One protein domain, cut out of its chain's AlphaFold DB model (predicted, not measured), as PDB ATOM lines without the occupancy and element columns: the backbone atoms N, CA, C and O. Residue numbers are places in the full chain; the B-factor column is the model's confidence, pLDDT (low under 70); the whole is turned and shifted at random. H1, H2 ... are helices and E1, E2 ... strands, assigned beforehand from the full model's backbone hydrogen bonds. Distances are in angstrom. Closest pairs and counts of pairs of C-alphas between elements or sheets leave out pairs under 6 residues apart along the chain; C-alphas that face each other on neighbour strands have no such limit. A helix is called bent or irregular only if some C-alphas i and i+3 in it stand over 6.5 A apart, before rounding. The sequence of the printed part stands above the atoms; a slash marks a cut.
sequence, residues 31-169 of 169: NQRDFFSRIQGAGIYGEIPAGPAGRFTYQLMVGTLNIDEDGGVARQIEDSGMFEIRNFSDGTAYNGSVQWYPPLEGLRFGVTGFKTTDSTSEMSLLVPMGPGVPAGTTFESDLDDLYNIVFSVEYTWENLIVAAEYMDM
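AT A GLANCE: This is residues 31 to 169 of the 169 residues of an uncharacterized protein of Desulfonema ishimotonii (UniProt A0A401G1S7). One long, strongly twisted and curled wall of six strands, E1, E2, E4, E5, E8 and E9, bends at one end into a small sheet of three, E3, E6 and E7. The two short helices meet across this bend, H2 over E3 and H1 just grazing the long sheet, and the loop of residues 126 to 137 lies beyond the small sheet. The printed part has 139 residues, with two named helices and nine named strands in the order H1 E1 E2 H2 E3 E4 E5 E6 E7 E8 E9, and its class is mostly strand. The long sheet runs E1 - E2 - E4 - E5 - E8 - E9 and the small one E3 - E6 - E7, both antiparallel. The whole is loose, with a radius of gyration of the C-alphas of 20.8 A and spans of 71 by 31 by 19 A.

IN THESE COORDINATES: In the long sheet, E1 is residues 39 to 49, 28.1 A, and starts at C-alpha 39 (5.557, -30.067, -45.771). E2 is 55 to 65, 30.9 A; E4 is 92 to 101, 30.2 A; E5 is 107 to 117, 33.9 A; E8 is 147 to 157, 33.5 A. E9, 160 to 168, 27.1 A, ends at C-alpha 168 (26.082, -30.871, -42.761). In the small sheet, E3 is 83 to 89, 17.0 A, E6 is 120 to 125, 16.4 A, and E7 is 138 to 142, 13.3 A. H1 is 31 to 36, 9.9 A, and irregular, with C-alphas 31 and 34 7.1 A apart; H2 is 72 to 78, 9.8 A.

HOW THE PARTS SIT: In the long sheet, hairpin E1 and E2 has N 44 and O 60 at 2.8 A. E2 and E4 have N 61 and O 95 at 2.7 A, hairpin E4 and E5 N 98 and O 111 at 2.8 A, E5 and E8 N 110 and O 152 at 2.8 A, and hairpin E8 and E9 N 153 and O 164 at 2.9 A. E1 bends by 63 degrees at residue 42. E3 runs on into E4 at 72 degrees, and E5 into E6 at 57 degrees, each across a break of 2 residues. In the small sheet, E3 and E6 have N 84 and O 124 at 2.9 A, and hairpin E6 and E7 has N 139 and O 123 at 2.8 A. H2 is on this sheet, over E3, at a height over the sheet of 8.9 A; the closest C-alphas are those of Glu 78 and Glu 84, 5.5 A. H1 only grazes the long sheet, with residues 35 to 36. H1 and H2 touch at a steep tilt of 54 degrees, opposite ways, with the C-alphas of Asn 31 and Gly 72 closest at 4.9 A. Every O i to N i+4 pair is within hydrogen-bond range in H2, and 1 of 2 in H1.

THE WHOLE: The C-alphas farthest apart, of Pro 52 and Pro 131, are 72.0 A apart. The printed part has no cut, and the link E6 to E7, 12 residues, is long. Mean pLDDT of the printed part is 76.4; 45 residues are under 70, among them 31 to 39, 65 to 82 and 85 to 91.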
ATOM      1  N   ASN A  31      16.959 -37.950 -55.722       49.31
ATOM      2  CA  ASN A  31      16.177 -38.964 -55.005       49.31
ATOM      3  C   ASN A  31      15.472 -38.411 -53.751       49.31
ATOM      4  O   ASN A  31      14.458 -38.960 -53.328       49.31
ATOM      5  N   GLN A  32      15.990 -37.328 -53.160       51.25
ATOM      6  CA  GLN A  32      15.428 -36.694 -51.961       51.25
ATOM      7  C   GLN A  32      14.540 -35.486 -52.300       51.25
ATOM      8  O   GLN A  32      13.944 -34.875 -51.413       51.25
ATOM      9  N   ARG A  33      14.408 -35.116 -53.583       54.88
ATOM     10  CA  ARG A  33      13.625 -33.939 -53.989       54.88
ATOM     11  C   ARG A  33      12.147 -34.065 -53.626       54.88
ATOM     12  O   ARG A  33      11.548 -33.075 -53.208       54.88
ATOM     13  N   ASP A  34      11.574 -35.258 -53.764       54.94
ATOM     14  CA  ASP A  34      10.170 -35.505 -53.417       54.94
ATOM     15  C   ASP A  34       9.944 -35.399 -51.902       54.94
ATOM     16  O   ASP A  34       8.935 -34.837 -51.475       54.94
ATOM     17  N   PHE A  35      10.941 -35.802 -51.105       53.69
ATOM     18  CA  PHE A  35      10.939 -35.682 -49.647       53.69
ATOM     19  C   PHE A  35      10.949 -34.216 -49.193       53.69
ATOM     20  O   PHE A  35      10.114 -33.792 -48.399       53.69
ATOM     21  N   PHE A  36      11.811 -33.378 -49.775       54.28
ATOM     22  CA  PHE A  36      11.876 -31.960 -49.406       54.28
ATOM     23  C   PHE A  36      10.733 -31.105 -49.977       54.28
ATOM     24  O   PHE A  36      10.626 -29.928 -49.637       54.28
ATOM     25  N   SER A  37       9.856 -31.615 -50.847       55.16
ATOM     26  CA  SER A  37       8.896 -30.746 -51.546       55.16
ATOM     27  C   SER A  37       7.526 -30.609 -50.866       55.16
ATOM     28  O   SER A  37       6.723 -29.791 -51.332       55.16
ATOM     29  N   ARG A  38       7.223 -31.372 -49.804       59.12
ATOM     30  CA  ARG A  38       5.845 -31.507 -49.293       59.12
ATOM     31  C   ARG A  38       5.748 -31.473 -47.763       59.12
ATOM     32  O   ARG A  38       5.405 -32.466 -47.139       59.12
ATOM     33  N   ILE A  39       5.979 -30.303 -47.162       64.44
ATOM     34  CA  ILE A  39       5.557 -30.067 -45.771       64.44
ATOM     35  C   ILE A  39       4.116 -29.553 -45.787       64.44
ATOM     36  O   ILE A  39       3.833 -28.454 -46.302       64.44
ATOM     37  N   GLN A  40       3.198 -30.331 -45.216       70.94
ATOM     38  CA  GLN A  40       1.830 -29.898 -44.957       70.94
ATOM     39  C   GLN A  40       1.727 -29.386 -43.522       70.94
ATOM     40  O   GLN A  40       1.838 -30.134 -42.560       70.94
ATOM     41  N   GLY A  41       1.547 -28.078 -43.363       75.56
ATOM     42  CA  GLY A  41       1.535 -27.465 -42.043       75.56
ATOM     43  C   GLY A  41       1.423 -25.951 -42.095       75.56
ATOM     44  O   GLY A  41       0.893 -25.389 -43.056       75.56
ATOM     45  N   ALA A  42       1.925 -25.301 -41.053       78.88
ATOM     46  CA  ALA A  42       1.886 -23.856 -40.898       78.88
ATOM     47  C   ALA A  42       3.293 -23.264 -40.986       78.88
ATOM     48  O   ALA A  42       4.275 -23.869 -40.556       78.88
ATOM     49  N   GLY A  43       3.379 -22.052 -41.526       83.38
ATOM     50  CA  GLY A  43       4.620 -21.302 -41.603       83.38
ATOM     51  C   GLY A  43       4.427 -19.854 -41.197       83.38
ATOM     52  O   GLY A  43       3.377 -19.264 -41.456       83.38
ATOM     53  N   ILE A  44       5.455 -19.287 -40.576       86.56
ATOM     54  CA  ILE A  44       5.572 -17.857 -40.309       86.56
ATOM     55  C   ILE A  44       6.809 -17.328 -41.023       86.56
ATOM     56  O   ILE A  44       7.839 -17.995 -41.083       86.56
ATOM     57  N   TYR A  45       6.705 -16.128 -41.572       88.31
ATOM     58  CA  TYR A  45       7.816 -15.458 -42.229       88.31
ATOM     59  C   TYR A  45       7.767 -13.969 -41.922       88.31
ATOM     60  O   TYR A  45       6.701 -13.412 -41.640       88.31
ATOM     61  N   GLY A  46       8.921 -13.322 -41.973       86.31
ATOM     62  CA  GLY A  46       8.993 -11.893 -41.731       86.31
ATOM     63  C   GLY A  46      10.382 -11.318 -41.925       86.31
ATOM     64  O   GLY A  46      11.374 -12.028 -42.084       86.31
ATOM     65  N   GLU A  47      10.428  -9.993 -41.884       91.50
ATOM     66  CA  GLU A  47      11.658  -9.218 -41.896       91.50
ATOM     67  C   GLU A  47      11.768  -8.419 -40.597       91.50
ATOM     68  O   GLU A  47      10.805  -7.799 -40.140       91.50
ATOM     69  N   ILE A  48      12.954  -8.447 -40.001       91.50
ATOM     70  CA  ILE A  48      13.318  -7.679 -38.820       91.50
ATOM     71  C   ILE A  48      14.373  -6.652 -39.252       91.50
ATOM     72  O   ILE A  48      15.518  -7.027 -39.536       91.50
ATOM     73  N   PRO A  49      14.025  -5.353 -39.299       89.06
ATOM     74  CA  PRO A  49      15.006  -4.307 -39.544       89.06
ATOM     75  C   PRO A  49      15.907  -4.162 -38.310       89.06
ATOM     76  O   PRO A  49      15.433  -3.865 -37.215       89.06
ATOM     77  N   ALA A  50      17.216  -4.348 -38.481       87.44
ATOM     78  CA  ALA A  50      18.212  -4.268 -37.408       87.44
ATOM     79  C   ALA A  50      19.027  -2.960 -37.441       87.44
ATOM     80  O   ALA A  50      20.102  -2.861 -36.842       87.44
ATOM     81  N   GLY A  51      18.519  -1.937 -38.136       87.94
ATOM     82  CA  GLY A  51      19.127  -0.610 -38.207       87.94
ATOM     83  C   GLY A  51      20.569  -0.668 -38.735       87.94
ATOM     84  O   GLY A  51      20.771  -1.144 -39.852       87.94
ATOM     85  N   PRO A  52      21.586  -0.226 -37.964       87.69
ATOM     86  CA  PRO A  52      22.987  -0.259 -38.397       87.69
ATOM     87  C   PRO A  52      23.530  -1.661 -38.694       87.69
ATOM     88  O   PRO A  52      24.518  -1.779 -39.408       87.69
ATOM     89  N   ALA A  53      22.917  -2.718 -38.153       87.88
ATOM     90  CA  ALA A  53      23.324  -4.100 -38.411       87.88
ATOM     91  C   ALA A  53      22.706  -4.684 -39.699       87.88
ATOM     92  O   ALA A  53      22.979  -5.836 -40.036       87.88
ATOM     93  N   GLY A  54      21.902  -3.900 -40.429       90.25
ATOM     94  CA  GLY A  54      21.243  -4.314 -41.666       90.25
ATOM     95  C   GLY A  54      19.833  -4.859 -41.429       90.25
ATOM     96  O   GLY A  54      19.070  -4.287 -40.645       90.25
ATOM     97  N   ARG A  55      19.462  -5.950 -42.106       91.69
ATOM     98  CA  ARG A  55      18.148  -6.608 -41.948       91.69
ATOM     99  C   ARG A  55      18.294  -8.118 -41.799       91.69
ATOM    100  O   ARG A  55      19.203  -8.721 -42.369       91.69
ATOM    101  N   PHE A  56      17.368  -8.717 -41.065       91.75
ATOM    102  CA  PHE A  56      17.228 -10.164 -40.967       91.75
ATOM    103  C   PHE A  56      15.897 -10.578 -41.568       91.75
ATOM    104  O   PHE A  56      14.867  -9.999 -41.241       91.75
ATOM    105  N   THR A  57      15.906 -11.601 -42.403       90.81
ATOM    106  CA  THR A  57      14.694 -12.250 -42.897       90.81
ATOM    107  C   THR A  57      14.650 -13.639 -42.293       90.81
ATOM    108  O   THR A  57      15.678 -14.311 -42.223       90.81
ATOM    109  N   TYR A  58      13.489 -14.069 -41.823       89.00
ATOM    110  CA  TYR A  58      13.316 -15.412 -41.289       89.00
ATOM    111  C   TYR A  58      12.072 -16.054 -41.885       89.00
ATOM    112  O   TYR A  58      11.072 -15.381 -42.146       89.00
ATOM    113  N   GLN A  59      12.132 -17.366 -42.052       88.69
ATOM    114  CA  GLN A  59      10.998 -18.197 -42.410       88.69
ATOM    115  C   GLN A  59      11.074 -19.469 -41.581       88.69
ATOM    116  O   GLN A  59      12.090 -20.148 -41.577       88.69
ATOM    117  N   LEU A  60      10.012 -19.789 -40.856       87.25
ATOM    118  CA  LEU A  60       9.900 -21.005 -40.059       87.25
ATOM    119  C   LEU A  60       8.646 -21.745 -40.501       87.25
ATOM    120  O   LEU A  60       7.597 -21.132 -40.687       87.25
ATOM    121  N   MET A  61       8.746 -23.053 -40.662       83.44
ATOM    122  CA  MET A  61       7.668 -23.942 -41.065       83.44
ATOM    123  C   MET A  61       7.681 -25.180 -40.179       83.44
ATOM    124  O   MET A  61       8.730 -25.758 -39.900       83.44
ATOM    125  N   VAL A  62       6.497 -25.585 -39.747       85.00
ATOM    126  CA  VAL A  62       6.276 -26.832 -39.020       85.00
ATOM    127  C   VAL A  62       5.089 -27.542 -39.642       85.00
ATOM    128  O   VAL A  62       4.079 -26.911 -39.969       85.00
ATOM    129  N   GLY A  63       5.200 -28.846 -39.831       79.75
ATOM    130  CA  GLY A  63       4.139 -29.636 -40.434       79.75
ATOM    131  C   GLY A  63       4.466 -31.111 -40.441       79.75
ATOM    132  O   GLY A  63       5.382 -31.545 -39.755       79.75
ATOM    133  N   THR A  64       3.724 -31.868 -41.232       71.75
ATOM    134  CA  THR A  64       3.994 -33.279 -41.484       71.75
ATOM    135  C   THR A  64       4.609 -33.463 -42.865       71.75
ATOM    136  O   THR A  64       4.333 -32.690 -43.795       71.75
ATOM    137  N   LEU A  65       5.479 -34.464 -42.984       66.12
ATOM    138  CA  LEU A  65       5.986 -34.949 -44.264       66.12
ATOM    139  C   LEU A  65       5.163 -36.154 -44.666       66.12
ATOM    140  O   LEU A  65       5.269 -37.194 -44.028       66.12
ATOM    141  N   ASN A  66       4.391 -36.004 -45.735       59.41
ATOM    142  CA  ASN A  66       3.710 -37.131 -46.342       59.41
ATOM    143  C   ASN A  66       4.638 -37.722 -47.407       59.41
ATOM    144  O   ASN A  66       4.823 -37.126 -48.478       59.41
ATOM    145  N   ILE A  67       5.307 -38.828 -47.070       57.00
ATOM    146  CA  ILE A  67       6.080 -39.594 -48.049       57.00
ATOM    147  C   ILE A  67       5.108 -40.545 -48.741       57.00
ATOM    148  O   ILE A  67       4.687 -41.532 -48.148       57.00
ATOM    149  N   ASP A  68       4.774 -40.251 -49.999       53.66
ATOM    150  CA  ASP A  68       4.030 -41.195 -50.837       53.66
ATOM    151  C   ASP A  68       4.827 -42.504 -50.984       53.66
ATOM    152  O   ASP A  68       6.042 -42.475 -51.209       53.66
ATOM    153  N   GLU A  69       4.120 -43.636 -50.948       51.44
ATOM    154  CA  GLU A  69       4.651 -44.996 -51.159       51.44
ATOM    155  C   GLU A  69       5.442 -45.132 -52.483       51.44
ATOM    156  O   GLU A  69       6.349 -45.945 -52.573       51.44
ATOM    157  N   ASP A  70       5.195 -44.265 -53.477       51.38
ATOM    158  CA  ASP A  70       5.885 -44.230 -54.783       51.38
ATOM    159  C   ASP A  70       7.116 -43.284 -54.846       51.38
ATOM    160  O   ASP A  70       7.682 -43.022 -55.929       51.38
ATOM    161  N   GLY A  71       7.520 -42.704 -53.712       52.81
ATOM    162  CA  GLY A  71       8.629 -41.751 -53.608       52.81
ATOM    163  C   GLY A  71       9.998 -42.357 -53.958       52.81
ATOM    164  O   GLY A  71      10.219 -43.561 -53.850       52.81
ATOM    165  N   GLY A  72      10.964 -41.522 -54.362       52.22
ATOM    166  CA  GLY A  72      12.296 -41.982 -54.801       52.22
ATOM    167  C   GLY A  72      13.065 -42.846 -53.784       52.22
ATOM    168  O   GLY A  72      13.842 -43.709 -54.183       52.22
ATOM    169  N   VAL A  73      12.814 -42.658 -52.483       55.94
ATOM    170  CA  VAL A  73      13.386 -43.476 -51.397       55.94
ATOM    171  C   VAL A  73      12.716 -44.852 -51.313       55.94
ATOM    172  O   VAL A  73      13.409 -45.854 -51.148       55.94
ATOM    173  N   ALA A  74      11.393 -44.916 -51.490       56.81
ATOM    174  CA  ALA A  74      10.653 -46.174 -51.518       56.81
ATOM    175  C   ALA A  74      11.078 -47.033 -52.709       56.81
ATOM    176  O   ALA A  74      11.446 -48.190 -52.527       56.81
ATOM    177  N   ARG A  75      11.212 -46.424 -53.895       60.16
ATOM    178  CA  ARG A  75      11.731 -47.114 -55.085       60.16
ATOM    179  C   ARG A  75      13.150 -47.655 -54.922       60.16
ATOM    180  O   ARG A  75      13.434 -48.740 -55.406       60.16
ATOM    181  N   GLN A  76      14.041 -46.959 -54.211       58.41
ATOM    182  CA  GLN A  76      15.393 -47.474 -53.949       58.41
ATOM    183  C   GLN A  76      15.379 -48.732 -53.061       58.41
ATOM    184  O   GLN A  76      16.230 -49.612 -53.209       58.41
ATOM    185  N   ILE A  77      14.426 -48.815 -52.133       63.44
ATOM    186  CA  ILE A  77      14.231 -49.978 -51.265       63.44
ATOM    187  C   ILE A  77      13.529 -51.106 -52.035       63.44
ATOM    188  O   ILE A  77      13.953 -52.258 -51.936       63.44
ATOM    189  N   GLU A  78      12.532 -50.786 -52.859       64.94
ATOM    190  CA  GLU A  78      11.838 -51.740 -53.736       64.94
ATOM    191  C   GLU A  78      12.751 -52.330 -54.815       64.94
ATOM    192  O   GLU A  78      12.650 -53.519 -55.117       64.94
ATOM    193  N   ASP A  79      13.712 -51.555 -55.330       65.75
ATOM    194  CA  ASP A  79      14.719 -52.011 -56.300       65.75
ATOM    195  C   ASP A  79      15.617 -53.131 -55.736       65.75
ATOM    196  O   ASP A  79      16.254 -53.864 -56.498       65.75
ATOM    197  N   SER A  80      15.648 -53.324 -54.410       67.62
ATOM    198  CA  SER A  80      16.286 -54.499 -53.796       67.62
ATOM    199  C   SER A  80      15.549 -55.813 -54.100       67.62
ATOM    200  O   SER A  80      16.126 -56.892 -53.945       67.62
ATOM    201  N   GLY A  81      14.276 -55.741 -54.509       67.38
ATOM    202  CA  GLY A  81      13.402 -56.875 -54.810       67.38
ATOM    203  C   GLY A  81      12.970 -57.697 -53.591       67.38
ATOM    204  O   GLY A  81      12.318 -58.728 -53.757       67.38
ATOM    205  N   MET A  82      13.341 -57.283 -52.373       68.81
ATOM    206  CA  MET A  82      13.089 -58.051 -51.147       68.81
ATOM    207  C   MET A  82      12.057 -57.420 -50.213       68.81
ATOM    208  O   MET A  82      11.450 -58.144 -49.420       68.81
ATOM    209  N   PHE A  83      11.839 -56.110 -50.308       71.94
ATOM    210  CA  PHE A  83      10.973 -55.354 -49.409       71.94
ATOM    211  C   PHE A  83      10.063 -54.410 -50.202       71.94
ATOM    212  O   PHE A  83      10.502 -53.829 -51.189       71.94
ATOM    213  N   GLU A  84       8.819 -54.253 -49.752       71.62
ATOM    214  CA  GLU A  84       7.884 -53.200 -50.176       71.62
ATOM    215  C   GLU A  84       7.605 -52.278 -48.978       71.62
ATOM    216  O   GLU A  84       7.471 -52.768 -47.851       71.62
ATOM    217  N   ILE A  85       7.534 -50.960 -49.187       67.44
ATOM    218  CA  ILE A  85       7.109 -50.028 -48.131       67.44
ATOM    219  C   ILE A  85       5.584 -49.980 -48.148       67.44
ATOM    220  O   ILE A  85       4.981 -49.677 -49.170       67.44
ATOM    221  N   ARG A  86       4.960 -50.332 -47.024       65.00
ATOM    222  CA  ARG A  86       3.502 -50.486 -46.907       65.00
ATOM    223  C   ARG A  86       2.801 -49.272 -46.347       65.00
ATOM    224  O   ARG A  86       1.629 -49.077 -46.632       65.00
ATOM    225  N   ASN A  87       3.485 -48.552 -45.473       57.50
ATOM    226  CA  ASN A  87       2.969 -47.342 -44.876       57.50
ATOM    227  C   ASN A  87       4.149 -46.532 -44.345       57.50
ATOM    228  O   ASN A  87       5.098 -47.087 -43.778       57.50
ATOM    229  N   PHE A  88       4.078 -45.220 -44.516       60.25
ATOM    230  CA  PHE A  88       5.002 -44.285 -43.898       60.25
ATOM    231  C   PHE A  88       4.206 -43.450 -42.904       60.25
ATOM    232  O   PHE A  88       3.243 -42.786 -43.283       60.25
ATOM    233  N   SER A  89       4.566 -43.508 -41.624       57.69
ATOM    234  CA  SER A  89       3.910 -42.672 -40.624       57.69
ATOM    235  C   SER A  89       4.472 -41.255 -40.695       57.69
ATOM    236  O   SER A  89       5.682 -41.044 -40.586       57.69
ATOM    237  N   ASP A  90       3.568 -40.292 -40.874       62.00
ATOM    238  CA  ASP A  90       3.832 -38.859 -40.992       62.00
ATOM    239  C   ASP A  90       4.516 -38.308 -39.720       62.00
ATOM    240  O   ASP A  90       3.859 -37.880 -38.766       62.00
ATOM    241  N   GLY A  91       5.849 -38.290 -39.704       68.50
ATOM    242  CA  GLY A  91       6.633 -37.624 -38.664       68.50
ATOM    243  C   GLY A  91       6.461 -36.099 -38.688       68.50
ATOM    244  O   GLY A  91       6.066 -35.500 -39.698       68.50
ATOM    245  N   THR A  92       6.788 -35.439 -37.573       75.69
ATOM    246  CA  THR A  92       6.764 -33.968 -37.525       75.69
ATOM    247  C   THR A  92       8.036 -33.412 -38.155       75.69
ATOM    248  O   THR A  92       9.154 -33.701 -37.727       75.69
ATOM    249  N   ALA A  93       7.855 -32.570 -39.165       80.00
ATOM    250  CA  ALA A  93       8.896 -31.861 -39.878       80.00
ATOM    251  C   ALA A  93       9.008 -30.420 -39.384       80.00
ATOM    252  O   ALA A  93       8.031 -29.665 -39.369       80.00
ATOM    253  N   TYR A  94      10.227 -30.019 -39.058       84.12
ATOM    254  CA  TYR A  94      10.601 -28.651 -38.746       84.12
ATOM    255  C   TYR A  94      11.545 -28.150 -39.826       84.12
ATOM    256  O   TYR A  94      12.570 -28.763 -40.118       84.12
ATOM    257  N   ASN A  95      11.229 -27.000 -40.400       85.94
ATOM    258  CA  ASN A  95      12.094 -26.335 -41.351       85.94
ATOM    259  C   ASN A  95      12.197 -24.858 -41.012       85.94
ATOM    260  O   ASN A  95      11.214 -24.225 -40.639       85.94
ATOM    261  N   GLY A  96      13.386 -24.294 -41.144       87.31
ATOM    262  CA  GLY A  96      13.574 -22.883 -40.884       87.31
ATOM    263  C   GLY A  96      14.762 -22.321 -41.627       87.31
ATOM    264  O   GLY A  96      15.786 -22.983 -41.743       87.31
ATOM    265  N   SER A  97      14.639 -21.089 -42.091       89.56
ATOM    266  CA  SER A  97      15.722 -20.314 -42.669       89.56
ATOM    267  C   SER A  97      15.825 -18.961 -41.981       89.56
ATOM    268  O   SER A  97      14.831 -18.341 -41.591       89.56
ATOM    269  N   VAL A  98      17.060 -18.505 -41.814       90.88
ATOM    270  CA  VAL A  98      17.380 -17.145 -41.396       90.88
ATOM    271  C   VAL A  98      18.409 -16.605 -42.369       90.88
ATOM    272  O   VAL A  98      19.452 -17.217 -42.585       90.88
ATOM    273  N   GLN A  99      18.118 -15.449 -42.944       91.50
ATOM    274  CA  GLN A  99      19.005 -14.731 -43.841       91.50
ATOM    275  C   GLN A  99      19.374 -13.393 -43.217       91.50
ATOM    276  O   GLN A  99      18.514 -12.656 -42.734       91.50
ATOM    277  N   TRP A 100      20.659 -13.069 -43.235       92.06
ATOM    278  CA  TRP A 100      21.181 -11.798 -42.769       92.06
ATOM    279  C   TRP A 100      21.749 -11.004 -43.938       92.06
ATOM    280  O   TRP A 100      22.604 -11.479 -44.685       92.06
ATOM    281  N   TYR A 101      21.281  -9.769 -44.052       92.06
ATOM    282  CA  TYR A 101      21.750  -8.785 -45.009       92.06
ATOM    283  C   TYR A 101      22.475  -7.689 -44.224       92.06
ATOM    284  O   TYR A 101      21.815  -6.774 -43.719       92.06
ATOM    285  N   PRO A 102      23.804  -7.794 -44.048       91.12
ATOM    286  CA  PRO A 102      24.594  -6.746 -43.413       91.12
ATOM    287  C   PRO A 102      24.483  -5.414 -44.176       91.12
ATOM    288  O   PRO A 102      24.096  -5.393 -45.345       91.12
ATOM    289  N   PRO A 103      24.899  -4.286 -43.571       89.56
ATOM    290  CA  PRO A 103      24.954  -2.979 -44.236       89.56
ATOM    291  C   PRO A 103      26.062  -2.887 -45.311       89.56
ATOM    292  O   PRO A 103      26.486  -1.790 -45.666       89.56
ATOM    293  N   LEU A 104      26.567  -4.025 -45.798       89.69
ATOM    294  CA  LEU A 104      27.502  -4.111 -46.910       89.69
ATOM    295  C   LEU A 104      26.719  -4.503 -48.160       89.69
ATOM    296  O   LEU A 104      26.124  -5.579 -48.218       89.69
ATOM    297  N   GLU A 105      26.735  -3.624 -49.156       86.31
ATOM    298  CA  GLU A 105      26.028  -3.849 -50.411       86.31
ATOM    299  C   GLU A 105      26.496  -5.148 -51.083       86.31
ATOM    300  O   GLU A 105      27.691  -5.433 -51.168       86.31
ATOM    301  N   GLY A 106      25.527  -5.959 -51.509       82.88
ATOM    302  CA  GLY A 106      25.767  -7.217 -52.209       82.88
ATOM    303  C   GLY A 106      26.138  -8.416 -51.333       82.88
ATOM    304  O   GLY A 106      26.155  -9.522 -51.864       82.88
ATOM    305  N   LEU A 107      26.399  -8.256 -50.028       89.19
ATOM    306  CA  LEU A 107      26.690  -9.379 -49.127       89.19
ATOM    307  C   LEU A 107      25.410  -9.908 -48.466       89.19
ATOM    308  O   LEU A 107      24.630  -9.140 -47.899       89.19
ATOM    309  N   ARG A 108      25.225 -11.229 -48.478       90.19
ATOM    310  CA  ARG A 108      24.191 -11.922 -47.701       90.19
ATOM    311  C   ARG A 108      24.714 -13.221 -47.107       90.19
ATOM    312  O   ARG A 108      25.503 -13.932 -47.725       90.19
ATOM    313  N   PHE A 109      24.223 -13.536 -45.919       91.12
ATOM    314  CA  PHE A 109      24.423 -14.818 -45.254       91.12
ATOM    315  C   PHE A 109      23.078 -15.506 -45.082       91.12
ATOM    316  O   PHE A 109      22.068 -14.841 -44.860       91.12
ATOM    317  N   GLY A 110      23.065 -16.829 -45.136       88.69
ATOM    318  CA  GLY A 110      21.878 -17.626 -44.878       88.69
ATOM    319  C   GLY A 110      22.228 -18.877 -44.094       88.69
ATOM    320  O   GLY A 110      23.237 -19.527 -44.361       88.69
ATOM    321  N   VAL A 111      21.379 -19.227 -43.140       88.56
ATOM    322  CA  VAL A 111      21.407 -20.520 -42.463       88.56
ATOM    323  C   VAL A 111      20.037 -21.140 -42.624       88.56
ATOM    324  O   VAL A 111      19.027 -20.486 -42.369       88.56
ATOM    325  N   THR A 112      19.997 -22.388 -43.063       86.31
ATOM    326  CA  THR A 112      18.760 -23.152 -43.198       86.31
ATOM    327  C   THR A 112      18.890 -24.455 -42.443       86.31
ATOM    328  O   THR A 112      19.899 -25.131 -42.575       86.31
ATOM    329  N   GLY A 113      17.885 -24.804 -41.655       86.25
ATOM    330  CA  GLY A 113      17.810 -26.051 -40.914       86.25
ATOM    331  C   GLY A 113      16.571 -26.840 -41.305       86.25
ATOM    332  O   GLY A 113      15.498 -26.279 -41.547       86.25
ATOM    333  N   PHE A 114      16.714 -28.153 -41.332       83.31
ATOM    334  CA  PHE A 114      15.626 -29.092 -41.505       83.31
ATOM    335  C   PHE A 114      15.806 -30.230 -40.510       83.31
ATOM    336  O   PHE A 114      16.891 -30.801 -40.412       83.31
ATOM    337  N   LYS A 115      14.751 -30.533 -39.761       82.69
ATOM    338  CA  LYS A 115      14.714 -31.663 -38.844       82.69
ATOM    339  C   LYS A 115      13.415 -32.434 -39.024       82.69
ATOM    340  O   LYS A 115      12.350 -31.822 -39.057       82.69
ATOM    341  N   THR A 116      13.499 -33.755 -39.040       74.25
ATOM    342  CA  THR A 116      12.342 -34.635 -38.851       74.25
ATOM    343  C   THR A 116      12.476 -35.392 -37.543       74.25
ATOM    344  O   THR A 116      13.585 -35.723 -37.130       74.25
ATOM    345  N   THR A 117      11.344 -35.634 -36.893       74.44
ATOM    346  CA  THR A 117      11.260 -36.459 -35.685       74.44
ATOM    347  C   THR A 117      10.085 -37.424 -35.832       74.44
ATOM    348  O   THR A 117       9.119 -37.114 -36.541       74.44
ATOM    349  N   ASP A 118      10.159 -38.564 -35.147       65.94
ATOM    350  CA  ASP A 118       9.057 -39.526 -34.993       65.94
ATOM    351  C   ASP A 118       8.574 -40.128 -36.326       65.94
ATOM    352  O   ASP A 118       7.379 -40.324 -36.545       65.94
ATOM    353  N   SER A 119       9.501 -40.374 -37.256       65.75
ATOM    354  CA  SER A 119       9.186 -41.018 -38.536       65.75
ATOM    355  C   SER A 119       9.333 -42.533 -38.398       65.75
ATOM    356  O   SER A 119      10.420 -43.016 -38.091       65.75
ATOM    357  N   THR A 120       8.260 -43.285 -38.637       68.06
ATOM    358  CA  THR A 120       8.298 -44.756 -38.662       68.06
ATOM    359  C   THR A 120       7.969 -45.266 -40.059       68.06
ATOM    360  O   THR A 120       7.156 -44.683 -40.785       68.06
ATOM    361  N   SER A 121       8.630 -46.351 -40.456       68.50
ATOM    362  CA  SER A 121       8.378 -47.033 -41.725       68.50
ATOM    363  C   SER A 121       7.912 -48.458 -41.477       68.50
ATOM    364  O   SER A 121       8.547 -49.213 -40.737       68.50
ATOM    365  N   GLU A 122       6.812 -48.833 -42.120       73.50
ATOM    366  CA  GLU A 122       6.370 -50.219 -42.182       73.50
ATOM    367  C   GLU A 122       6.836 -50.839 -43.497       73.50
ATOM    368  O   GLU A 122       6.493 -50.379 -44.590       73.50
ATOM    369  N   MET A 123       7.610 -51.913 -43.390       74.38
ATOM    370  CA  MET A 123       8.138 -52.657 -44.528       74.38
ATOM    371  C   MET A 123       7.537 -54.059 -44.533       74.38
ATOM    372  O   MET A 123       7.514 -54.728 -43.500       74.38
ATOM    373  N   SER A 124       7.098 -54.550 -45.688       79.00
ATOM    374  CA  SER A 124       6.706 -55.949 -45.859       79.00
ATOM    375  C   SER A 124       7.730 -56.703 -46.695       79.00
ATOM    376  O   SER A 124       8.261 -56.209 -47.685       79.00
ATOM    377  N   LEU A 125       8.007 -57.937 -46.289       80.56
ATOM    378  CA  LEU A 125       8.911 -58.836 -46.996       80.56
ATOM    379  C   LEU A 125       8.225 -59.428 -48.233       80.56
ATOM    380  O   LEU A 125       7.187 -60.071 -48.114       80.56
ATOM    381  N   LEU A 126       8.814 -59.269 -49.416       80.06
ATOM    382  CA  LEU A 126       8.261 -59.797 -50.674       80.06
ATOM    383  C   LEU A 126       8.654 -61.258 -50.936       80.06
ATOM    384  O   LEU A 126       7.993 -61.967 -51.696       80.06
ATOM    385  N   VAL A 127       9.718 -61.729 -50.285       79.69
ATOM    386  CA  VAL A 127      10.261 -63.084 -50.435       79.69
ATOM    387  C   VAL A 127      10.331 -63.790 -49.075       79.69
ATOM    388  O   VAL A 127      10.561 -63.143 -48.062       79.69
ATOM    389  N   PRO A 128      10.122 -65.113 -48.990       83.12
ATOM    390  CA  PRO A 128      10.268 -65.832 -47.726       83.12
ATOM    391  C   PRO A 128      11.752 -65.962 -47.345       83.12
ATOM    392  O   PRO A 128      12.560 -66.424 -48.149       83.12
ATOM    393  N   MET A 129      12.104 -65.617 -46.102       83.31
ATOM    394  CA  MET A 129      13.502 -65.598 -45.622       83.31
ATOM    395  C   MET A 129      13.872 -66.783 -44.720       83.31
ATOM    396  O   MET A 129      14.985 -66.859 -44.203       83.31
ATOM    397  N   GLY A 130      12.956 -67.738 -44.542       81.06
ATOM    398  CA  GLY A 130      13.216 -68.983 -43.825       81.06
ATOM    399  C   GLY A 130      11.987 -69.538 -43.102       81.06
ATOM    400  O   GLY A 130      10.890 -68.980 -43.195       81.06
ATOM    401  N   PRO A 131      12.148 -70.651 -42.368       73.38
ATOM    402  CA  PRO A 131      11.075 -71.230 -41.569       73.38
ATOM    403  C   PRO A 131      10.604 -70.236 -40.499       73.38
ATOM    404  O   PRO A 131      11.390 -69.817 -39.655       73.38
ATOM    405  N   GLY A 132       9.321 -69.866 -40.532       78.31
ATOM    406  CA  GLY A 132       8.721 -68.912 -39.590       78.31
ATOM    407  C   GLY A 132       8.708 -67.449 -40.051       78.31
ATOM    408  O   GLY A 132       8.099 -66.635 -39.369       78.31
ATOM    409  N   VAL A 133       9.301 -67.125 -41.208       81.50
ATOM    410  CA  VAL A 133       9.269 -65.773 -41.805       81.50
ATOM    411  C   VAL A 133       8.767 -65.866 -43.257       81.50
ATOM    412  O   VAL A 133       9.573 -65.907 -44.196       81.50
ATOM    413  N   PRO A 134       7.441 -65.998 -43.465       84.31
ATOM    414  CA  PRO A 134       6.846 -66.054 -44.799       84.31
ATOM    415  C   PRO A 134       6.905 -64.693 -45.514       84.31
ATOM    416  O   PRO A 134       7.043 -63.645 -44.881       84.31
ATOM    417  N   ALA A 135       6.741 -64.705 -46.839       80.12
ATOM    418  CA  ALA A 135       6.460 -63.484 -47.593       80.12
ATOM    419  C   ALA A 135       5.163 -62.831 -47.071       80.12
ATOM    420  O   ALA A 135       4.215 -63.532 -46.706       80.12
ATOM    421  N   GLY A 136       5.142 -61.504 -47.010       79.06
ATOM    422  CA  GLY A 136       4.095 -60.692 -46.393       79.06
ATOM    423  C   GLY A 136       4.310 -60.404 -44.904       79.06
ATOM    424  O   GLY A 136       3.469 -59.747 -44.302       79.06
ATOM    425  N   THR A 137       5.406 -60.875 -44.292       82.88
ATOM    426  CA  THR A 137       5.745 -60.495 -42.907       82.88
ATOM    427  C   THR A 137       6.074 -59.003 -42.853       82.88
ATOM    428  O   THR A 137       6.916 -58.543 -43.623       82.88
ATOM    429  N   THR A 138       5.421 -58.271 -41.948       79.88
ATOM    430  CA  THR A 138       5.618 -56.827 -41.758       79.88
ATOM    431  C   THR A 138       6.589 -56.543 -40.617       79.88
ATOM    432  O   THR A 138       6.549 -57.210 -39.581       79.88
ATOM    433  N   PHE A 139       7.438 -55.541 -40.816       77.75
ATOM    434  CA  PHE A 139       8.400 -55.020 -39.855       77.75
ATOM    435  C   PHE A 139       8.171 -53.522 -39.709       77.75
ATOM    436  O   PHE A 139       8.035 -52.820 -40.707       77.75
ATOM    437  N   GLU A 140       8.147 -53.053 -38.469       75.19
ATOM    438  CA  GLU A 140       8.180 -51.632 -38.152       75.19
ATOM    439  C   GLU A 140       9.634 -51.260 -37.857       75.19
ATOM    440  O   GLU A 140      10.290 -51.913 -37.039       75.19
ATOM    441  N   SER A 141      10.151 -50.260 -38.566       66.75
ATOM    442  CA  SER A 141      11.456 -49.669 -38.292       66.75
ATOM    443  C   SER A 141      11.276 -48.194 -37.996       66.75
ATOM    444  O   SER A 141      10.756 -47.445 -38.830       66.75
ATOM    445  N   ASP A 142      11.780 -47.781 -36.836       66.44
ATOM    446  CA  ASP A 142      12.055 -46.377 -36.569       66.44
ATOM    447  C   ASP A 142      13.063 -45.890 -37.613       66.44
ATOM    448  O   ASP A 142      14.046 -46.578 -37.917       66.44
ATOM    449  N   LEU A 143      12.787 -44.737 -38.212       63.72
ATOM    450  CA  LEU A 143      13.747 -44.065 -39.071       63.72
ATOM    451  C   LEU A 143      14.569 -43.115 -38.221       63.72
ATOM    452  O   LEU A 143      14.030 -42.408 -37.368       63.72
ATOM    453  N   ASP A 144      15.870 -43.085 -38.486       63.34
ATOM    454  CA  ASP A 144      16.757 -42.133 -37.838       63.34
ATOM    455  C   ASP A 144      16.279 -40.697 -38.105       63.34
ATOM    456  O   ASP A 144      15.935 -40.330 -39.234       63.34
ATOM    457  N   ASP A 145      16.273 -39.881 -37.046       67.19
ATOM    458  CA  ASP A 145      16.012 -38.443 -37.115       67.19
ATOM    459  C   ASP A 145      16.926 -37.814 -38.180       67.19
ATOM    460  O   ASP A 145      18.146 -37.750 -38.013       67.19
ATOM    461  N   LEU A 146      16.348 -37.297 -39.266       68.06
ATOM    462  CA  LEU A 146      17.113 -36.564 -40.269       68.06
ATOM    463  C   LEU A 146      17.326 -35.138 -39.774       68.06
ATOM    464  O   LEU A 146      16.366 -34.401 -39.544       68.06
ATOM    465  N   TYR A 147      18.585 -34.728 -39.660       77.69
ATOM    466  CA  TYR A 147      18.977 -33.362 -39.347       77.69
ATOM    467  C   TYR A 147      19.879 -32.838 -40.457       77.69
ATOM    468  O   TYR A 147      20.913 -33.417 -40.743       77.69
ATOM    469  N   ASN A 148      19.480 -31.744 -41.096       77.75
ATOM    470  CA  ASN A 148      20.290 -31.095 -42.117       77.75
ATOM    471  C   ASN A 148      20.411 -29.617 -41.784       77.75
ATOM    472  O   ASN A 148      19.401 -28.941 -41.554       77.75
ATOM    473  N   ILE A 149      21.633 -29.096 -41.805       82.94
ATOM    474  CA  ILE A 149      21.886 -27.661 -41.697       82.94
ATOM    475  C   ILE A 149      22.737 -27.198 -42.872       82.94
ATOM    476  O   ILE A 149      23.758 -27.788 -43.211       82.94
ATOM    477  N   VAL A 150      22.297 -26.122 -43.516       82.88
ATOM    478  CA  VAL A 150      22.964 -25.507 -44.657       82.88
ATOM    479  C   VAL A 150      23.368 -24.099 -44.280       82.88
ATOM    480  O   VAL A 150      22.524 -23.249 -43.994       82.88
ATOM    481  N   PHE A 151      24.666 -23.844 -44.319       86.12
ATOM    482  CA  PHE A 151      25.241 -22.512 -44.249       86.12
ATOM    483  C   PHE A 151      25.471 -22.001 -45.659       86.12
ATOM    484  O   PHE A 151      25.895 -22.740 -46.543       86.12
ATOM    485  N   SER A 152      25.207 -20.725 -45.872       84.00
ATOM    486  CA  SER A 152      25.283 -20.113 -47.186       84.00
ATOM    487  C   SER A 152      25.775 -18.678 -47.076       84.00
ATOM    488  O   SER A 152      25.452 -17.952 -46.131       84.00
ATOM    489  N   VAL A 153      26.591 -18.277 -48.037       88.56
ATOM    490  CA  VAL A 153      27.077 -16.910 -48.184       88.56
ATOM    491  C   VAL A 153      27.084 -16.556 -49.658       88.56
ATOM    492  O   VAL A 153      27.472 -17.364 -50.500       88.56
ATOM    493  N   GLU A 154      26.671 -15.338 -49.975       88.00
ATOM    494  CA  GLU A 154      26.794 -14.786 -51.314       88.00
ATOM    495  C   GLU A 154      27.279 -13.344 -51.237       88.00
ATOM    496  O   GLU A 154      26.826 -12.563 -50.400       88.00
ATOM    497  N   TYR A 155      28.189 -13.004 -52.139       87.25
ATOM    498  CA  TYR A 155      28.650 -11.653 -52.378       87.25
ATOM    499  C   TYR A 155      28.465 -11.289 -53.852       87.25
ATOM    500  O   TYR A 155      28.975 -11.972 -54.742       87.25
ATOM    501  N   THR A 156      27.747 -10.198 -54.097       89.50
ATOM    502  CA  THR A 156      27.533  -9.623 -55.425       89.50
ATOM    503  C   THR A 156      28.291  -8.309 -55.543       89.50
ATOM    504  O   THR A 156      28.073  -7.386 -54.761       89.50
ATOM    505  N   TRP A 157      29.155  -8.205 -56.546       89.88
ATOM    506  CA  TRP A 157      29.866  -6.982 -56.890       89.88
ATOM    507  C   TRP A 157      29.725  -6.710 -58.386       89.88
ATOM    508  O   TRP A 157      30.263  -7.445 -59.211       89.88
ATOM    509  N   GLU A 158      28.983  -5.658 -58.738       88.94
ATOM    510  CA  GLU A 158      28.616  -5.339 -60.123       88.94
ATOM    511  C   GLU A 158      27.996  -6.550 -60.847       88.94
ATOM    512  O   GLU A 158      26.878  -6.954 -60.533       88.94
ATOM    513  N   ASN A 159      28.725  -7.141 -61.799       86.75
ATOM    514  CA  ASN A 159      28.307  -8.310 -62.576       86.75
ATOM    515  C   ASN A 159      28.929  -9.625 -62.068       86.75
ATOM    516  O   ASN A 159      28.711 -10.680 -62.667       86.75
ATOM    517  N   LEU A 160      29.738  -9.576 -61.007       81.81
ATOM    518  CA  LEU A 160      30.362 -10.739 -60.387       81.81
ATOM    519  C   LEU A 160      29.519 -11.205 -59.197       81.81
ATOM    520  O   LEU A 160      29.280 -10.443 -58.265       81.81
ATOM    521  N   ILE A 161      29.124 -12.477 -59.205       84.88
ATOM    522  CA  ILE A 161      28.455 -13.132 -58.078       84.88
ATOM    523  C   ILE A 161      29.354 -14.266 -57.601       84.88
ATOM    524  O   ILE A 161      29.729 -15.140 -58.385       84.88
ATOM    525  N   VAL A 162      29.688 -14.252 -56.316       84.38
ATOM    526  CA  VAL A 162      30.412 -15.329 -55.642       84.38
ATOM    527  C   VAL A 162      29.503 -15.893 -54.565       84.38
ATOM    528  O   VAL A 162      29.117 -15.169 -53.651       84.38
ATOM    529  N   ALA A 163      29.172 -17.176 -54.658       83.94
ATOM    530  CA  ALA A 163      28.344 -17.870 -53.679       83.94
ATOM    531  C   ALA A 163      29.054 -19.128 -53.173       83.94
ATOM    532  O   ALA A 163      29.760 -19.797 -53.930       83.94
ATOM    533  N   ALA A 164      28.856 -19.445 -51.898       82.75
ATOM    534  CA  ALA A 164      29.313 -20.680 -51.282       82.75
ATOM    535  C   ALA A 164      28.224 -21.233 -50.359       82.75
ATOM    536  O   ALA A 164      27.601 -20.483 -49.606       82.75
ATOM    537  N   GLU A 165      28.023 -22.548 -50.404       80.38
ATOM    538  CA  GLU A 165      27.116 -23.278 -49.521       80.38
ATOM    539  C   GLU A 165      27.860 -24.463 -48.896       80.38
ATOM    540  O   GLU A 165      28.670 -25.119 -49.554       80.38
ATOM    541  N   TYR A 166      27.593 -24.720 -47.621       80.25
ATOM    542  CA  TYR A 166      28.101 -25.864 -46.872       80.25
ATOM    543  C   TYR A 166      26.924 -26.555 -46.194       80.25
ATOM    544  O   TYR A 166      26.161 -25.903 -45.484       80.25
ATOM    545  N   MET A 167      26.783 -27.857 -46.422       79.38
ATOM    546  CA  MET A 167      25.723 -28.684 -45.860       79.38
ATOM    547  C   MET A 167      26.343 -29.720 -44.931       79.38
ATOM    548  O   MET A 167      27.295 -30.396 -45.319       79.38
ATOM    549  N   ASP A 168      25.786 -29.823 -43.732       76.00
ATOM    550  CA  ASP A 168      26.082 -30.871 -42.761       76.00
ATOM    551  C   ASP A 168      24.843 -31.771 -42.647       76.00
ATOM    552  O   ASP A 168      23.726 -31.246 -42.512       76.00
ATOM    553  N   MET A 169      25.051 -33.085 -42.779       66.06
ATOM    554  CA  MET A 169      24.025 -34.142 -42.810       66.06
ATOM    555  C   MET A 169      24.305 -35.178 -41.726       66.06
ATOM    556  O   MET A 169      25.504 -35.488 -41.525       66.06
TER     557      MET A 169